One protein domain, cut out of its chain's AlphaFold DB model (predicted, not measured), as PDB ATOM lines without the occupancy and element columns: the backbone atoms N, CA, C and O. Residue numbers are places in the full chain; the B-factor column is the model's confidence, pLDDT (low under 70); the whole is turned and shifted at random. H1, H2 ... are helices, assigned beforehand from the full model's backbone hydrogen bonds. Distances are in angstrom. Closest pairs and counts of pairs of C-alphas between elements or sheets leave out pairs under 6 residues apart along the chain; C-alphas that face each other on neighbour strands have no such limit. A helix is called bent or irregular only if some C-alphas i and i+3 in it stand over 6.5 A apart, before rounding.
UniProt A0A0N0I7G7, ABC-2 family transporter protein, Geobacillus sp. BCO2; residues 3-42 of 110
ATOM      1  N   ILE A   3     194.836 237.388 202.496       88.81
ATOM      2  CA  ILE A   3     195.792 236.560 201.748       88.81
ATOM      3  C   ILE A   3     195.818 236.947 200.264       88.81
ATOM      4  O   ILE A   3     196.888 237.184 199.722       88.81
ATOM      5  N   PHE A   4     194.656 237.131 199.630       90.50
ATOM      6  CA  PHE A   4     194.579 237.552 198.223       90.50
ATOM      7  C   PHE A   4     195.204 238.926 197.963       90.50
ATOM      8  O   PHE A   4     195.831 239.148 196.933       90.50
ATOM      9  N   ARG A   5     195.066 239.853 198.914       91.31
ATOM     10  CA  ARG A   5     195.617 241.207 198.797       91.31
ATOM     11  C   ARG A   5     197.135 241.221 199.001       91.31
ATOM     12  O   ARG A   5     197.817 242.018 198.366       91.31
ATOM     13  N   ILE A   6     197.647 240.334 199.855       92.62
ATOM     14  CA  ILE A   6     199.086 240.108 200.036       92.62
ATOM     15  C   ILE A   6     199.662 239.451 198.778       92.62
ATOM     16  O   ILE A   6     200.567 240.014 198.178       92.62
ATOM     17  N   ALA A   7     199.058 238.360 198.297       92.50
ATOM     18  CA  ALA A   7     199.495 237.659 197.089       92.50
ATOM     19  C   ALA A   7     199.539 238.578 195.853       92.50
ATOM     20  O   ALA A   7     200.525 238.591 195.126       92.50
ATOM     21  N   ALA A   8     198.513 239.410 195.642       92.62
ATOM     22  CA  ALA A   8     198.495 240.362 194.529       92.62
ATOM     23  C   ALA A   8     199.589 241.442 194.638       92.62
ATOM     24  O   ALA A   8     200.106 241.905 193.618       92.62
ATOM     25  N   LYS A   9     199.946 241.858 195.860       93.00
ATOM     26  CA  LYS A   9     201.041 242.807 196.098       93.00
ATOM     27  C   LYS A   9     202.395 242.153 195.824       93.00
ATOM     28  O   LYS A   9     203.214 242.784 195.163       93.00
ATOM     29  N   GLU A  10     202.593 240.926 196.296       90.38
ATOM     30  CA  GLU A  10     203.820 240.146 196.097       90.38
ATOM     31  C   GLU A  10     204.075 239.922 194.604       90.38
ATOM     32  O   GLU A  10     205.088 240.373 194.089       90.38
ATOM     33  N   ILE A  11     203.086 239.399 193.868       90.69
ATOM     34  CA  ILE A  11     203.194 239.159 192.418       90.69
ATOM     35  C   ILE A  11     203.558 240.448 191.676       90.69
ATOM     36  O   ILE A  11     204.424 240.452 190.806       90.69
ATOM     37  N   LYS A  12     202.919 241.572 192.019       91.12
ATOM     38  CA  LYS A  12     203.218 242.865 191.388       91.12
ATOM     39  C   LYS A  12     204.606 243.395 191.766       91.12
ATOM     40  O   LYS A  12     205.192 244.149 190.989       91.12
ATOM     41  N   SER A  13     205.097 243.056 192.955       90.62
ATOM     42  CA  SER A  13     206.439 243.396 193.424       90.62
ATOM     43  C   SER A  13     207.491 242.571 192.687       90.62
ATOM     44  O   SER A  13     208.402 243.154 192.104       90.62
ATOM     45  N   ASP A  14     207.302 241.257 192.608       87.62
ATOM     46  CA  ASP A  14     208.204 240.324 191.927       87.62
ATOM     47  C   ASP A  14     208.289 240.627 190.430       87.62
ATOM     48  O   ASP A  14     209.375 240.671 189.859       87.62
ATOM     49  N   PHE A  15     207.161 240.964 189.793       87.62
ATOM     50  CA  PHE A  15     207.163 241.388 188.392       87.62
ATOM     51  C   PHE A  15     207.875 242.726 188.145       87.62
ATOM     52  O   PHE A  15     208.284 243.011 187.019       87.62
ATOM     53  N   ARG A  16     208.000 243.577 189.169       90.12
ATOM     54  CA  ARG A  16     208.746 244.842 189.085       90.12
ATOM     55  C   ARG A  16     210.228 244.666 189.379       90.12
ATOM     56  O   ARG A  16     210.996 245.578 189.063       90.12
ATOM     57  N   ASP A  17     210.641 243.527 189.927       91.94
ATOM     58  CA  ASP A  17     212.049 243.175 190.047       91.94
ATOM     59  C   ASP A  17     212.583 242.664 188.702       91.94
ATOM     60  O   ASP A  17     212.829 241.478 188.467       91.94
ATOM     61  N   VAL A  18     212.767 243.614 187.787       88.69
ATOM     62  CA  VAL A  18     213.269 243.374 186.429       88.69
ATOM     63  C   VAL A  18     214.648 242.722 186.419       88.69
ATOM     64  O   VAL A  18     214.978 242.022 185.465       88.69
ATOM     65  N   ARG A  19     215.460 242.926 187.465       92.56
ATOM     66  CA  ARG A  19     216.800 242.347 187.554       92.56
ATOM     67  C   ARG A  19     216.702 240.854 187.831       92.56
ATOM     68  O   ARG A  19     217.325 240.066 187.121       92.56
ATOM     69  N   THR A  20     215.894 240.476 188.816       92.00
ATOM     70  CA  THR A  20     215.641 239.070 189.143       92.00
ATOM     71  C   THR A  20     214.942 238.357 187.989       92.00
ATOM     72  O   THR A  20     215.394 237.289 187.579       92.00
ATOM     73  N   LEU A  21     213.922 238.975 187.382       91.50
ATOM     74  CA  LEU A  21     213.257 238.425 186.196       91.50
ATOM     75  C   LEU A  21     214.220 238.212 185.024       91.50
ATOM     76  O   LEU A  21     214.171 237.172 184.369       91.50
ATOM     77  N   PHE A  22     215.106 239.177 184.767       95.00
ATOM     78  CA  PHE A  22     216.094 239.066 183.701       95.00
ATOM     79  C   PHE A  22     217.024 237.874 183.927       95.00
ATOM     80  O   PHE A  22     217.186 237.068 183.019       95.00
ATOM     81  N   PHE A  23     217.583 237.705 185.130       94.81
ATOM     82  CA  PHE A  23     218.429 236.545 185.423       94.81
ATOM     83  C   PHE A  23     217.654 235.226 185.390       94.81
ATOM     84  O   PHE A  23     218.175 234.239 184.875       94.81
ATOM     85  N   MET A  24     216.406 235.213 185.864       93.50
ATOM     86  CA  MET A  24     215.542 234.031 185.839       93.50
ATOM     87  C   MET A  24     215.244 233.555 184.411       93.50
ATOM     88  O   MET A  24     215.117 232.354 184.193       93.50
ATOM     89  N   LEU A  25     215.161 234.471 183.440       94.81
ATOM     90  CA  LEU A  25     214.942 234.133 182.031       94.81
ATOM     91  C   LEU A  25     216.254 233.889 181.273       94.81
ATOM     92  O   LEU A  25     216.356 232.961 180.477       94.81
ATOM     93  N   LEU A  26     217.271 234.716 181.518       97.12
ATOM     94  CA  LEU A  26     218.549 234.654 180.817       97.12
ATOM     95  C   LEU A  26     219.307 233.370 181.163       97.12
ATOM     96  O   LEU A  26     219.859 232.725 180.276       97.12
ATOM     97  N   PHE A  27     219.327 232.991 182.439       96.06
ATOM     98  CA  PHE A  27     220.059 231.822 182.913       96.06
ATOM     99  C   PHE A  27     219.655 230.517 182.204       96.06
ATOM    100  O   PHE A  27     220.544 229.867 181.653       96.06
ATOM    101  N   PRO A  28     218.363 230.130 182.125       96.25
ATOM    102  CA  PRO A  28     217.976 228.915 181.412       96.25
ATOM    103  C   PRO A  28     218.273 228.991 179.910       96.25
ATOM    104  O   PRO A  28     218.653 227.979 179.329       96.25
ATOM    105  N   ILE A  29     218.173 230.169 179.285       97.25
ATOM    106  CA  ILE A  29     218.506 230.342 177.862       97.25
ATOM    107  C   ILE A  29     220.003 230.110 177.627       97.25
ATOM    108  O   ILE A  29     220.382 229.358 176.730       97.25
ATOM    109  N   VAL A  30     220.861 230.713 178.454       97.56
ATOM    110  CA  VAL A  30     222.317 230.539 178.370       97.56
ATOM    111  C   VAL A  30     222.702 229.085 178.642       97.56
ATOM    112  O   VAL A  30     223.508 228.526 177.903       97.56
ATOM    113  N   LEU A  31     222.097 228.442 179.644       96.25
ATOM    114  CA  LEU A  31     222.328 227.023 179.914       96.25
ATOM    115  C   LEU A  31     221.898 226.134 178.746       96.25
ATOM    116  O   LEU A  31     222.659 225.252 178.360       96.25
ATOM    117  N   MET A  32     220.720 226.373 178.162       94.88
ATOM    118  CA  MET A  32     220.243 225.633 176.991       94.88
ATOM    119  C   MET A  32     221.193 225.803 175.804       94.88
ATOM    120  O   MET A  32     221.483 224.835 175.104       94.88
ATOM    121  N   PHE A  33     221.723 227.010 175.603       94.62
ATOM    122  CA  PHE A  33     222.693 227.290 174.552       94.62
ATOM    123  C   PHE A  33     224.028 226.565 174.782       94.62
ATOM    124  O   PHE A  33     224.543 225.913 173.873       94.62
ATOM    125  N   ILE A  34     224.577 226.622 175.999       94.69
ATOM    126  CA  ILE A  34     225.833 225.937 176.342       94.69
ATOM    127  C   ILE A  34     225.666 224.418 176.238       94.69
ATOM    128  O   ILE A  34     226.498 223.764 175.620       94.69
ATOM    129  N   LEU A  35     224.589 223.841 176.781       92.88
ATOM    130  CA  LEU A  35     224.333 222.402 176.657       92.88
ATOM    131  C   LEU A  35     224.117 221.994 175.199       92.88
ATOM    132  O   LEU A  35     224.663 220.983 174.767       92.88
ATOM    133  N   GLY A  36     223.350 222.778 174.438       89.94
ATOM    134  CA  GLY A  36     223.090 222.514 173.026       89.94
ATOM    135  C   GLY A  36     224.370 222.515 172.192       89.94
ATOM    136  O   GLY A  36     224.568 221.614 171.387       89.94
ATOM    137  N   THR A  37     225.265 223.476 172.424       89.38
ATOM    138  CA  THR A  37     226.559 223.571 171.722       89.38
ATOM    139  C   THR A  37     227.589 222.555 172.215       89.38
ATOM    140  O   THR A  37     228.349 222.017 171.416       89.38
ATOM    141  N   ALA A  38     227.611 222.232 173.509       87.81
ATOM    142  CA  ALA A  38     228.502 221.204 174.045       87.81
ATOM    143  C   ALA A  38     228.103 219.800 173.564       87.81
ATOM    144  O   ALA A  38     228.964 218.976 173.255       87.81
ATOM    145  N   LEU A  39     226.798 219.529 173.480       85.19
ATOM    146  CA  LEU A  39     226.269 218.227 173.083       85.19
ATOM    147  C   LEU A  39     226.078 218.102 171.565       85.19
ATOM    148  O   LEU A  39     225.968 216.980 171.078       85.19
ATOM    149  N   SER A  40     226.110 219.200 170.792       79.12
ATOM    150  CA  SER A  40     226.001 219.140 169.324       79.12
ATOM    151  C   SER A  40     227.065 218.235 168.714       79.12
ATOM    152  O   SER A  40     226.757 217.468 167.811       79.12
ATOM    153  N   ASN A  41     228.284 218.248 169.264       69.75
ATOM    154  CA  ASN A  41     229.373 217.380 168.819       69.75
ATOM    155  C   ASN A  41     229.119 215.893 169.146       69.75
ATOM    156  O   ASN A  41     229.515 215.011 168.392       69.75
ATOM    157  N   ALA A  42     228.408 215.604 170.241       70.44
ATOM    158  CA  ALA A  42     228.024 214.242 170.626       70.44
ATOM    159  C   ALA A  42     226.827 213.703 169.821       70.44
ATOM    160  O   ALA A  42     226.570 212.500 169.842       70.44
TER     161      ALA A  42
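AT A GLANCE: This is residues 3 to 42 of the 110 residues of the protein "ABC-2 family transporter protein" of Geobacillus sp. BCO2 (UniProt A0A0N0I7G7). A long helix, H2, and a shorter one, H1, meet near their ends at a corner and make a wide V of unequal arms, with no core between them. The printed part has 40 residues, with two named helices, H1 then H2 along the chain, and no named strand; its class is all helix. It is extended, with a radius of gyration of the C-alphas of 16.3 A, and a rod in outline, 51 by 18 by 6 A.

IN THESE COORDINATES: Find C-alpha 18 at (213.269, 243.374, 186.429); from there H2, residues 18 to 42, runs 36.3 A to C-alpha 42 at (228.024, 214.242, 170.626). It is only just irregular: C-alphas 38 and 41 are 6.53 A apart. Go back to C-alpha 3 at (195.792, 236.560, 201.748) for H1, residues 3 to 14, 16.3 A long.

HOW THE PARTS SIT: H2 and H1 are close but not clearly touching; their closest C-alphas, of Leu 21 and Asp 14, are 7.9 A apart. They run the same way at a steep tilt of 64 degrees. In H1 every O i to N i+4 pair is within hydrogen-bond range, in H2 17 of 21.

THE WHOLE: The C-alphas farthest apart, of Arg 5 and Asn 41, are 51.0 A apart. The link from H1 to H2 is tight, and the printed part has no cut. Mean pLDDT of the printed part is 90.8; look to residue 41 for the one value under 70.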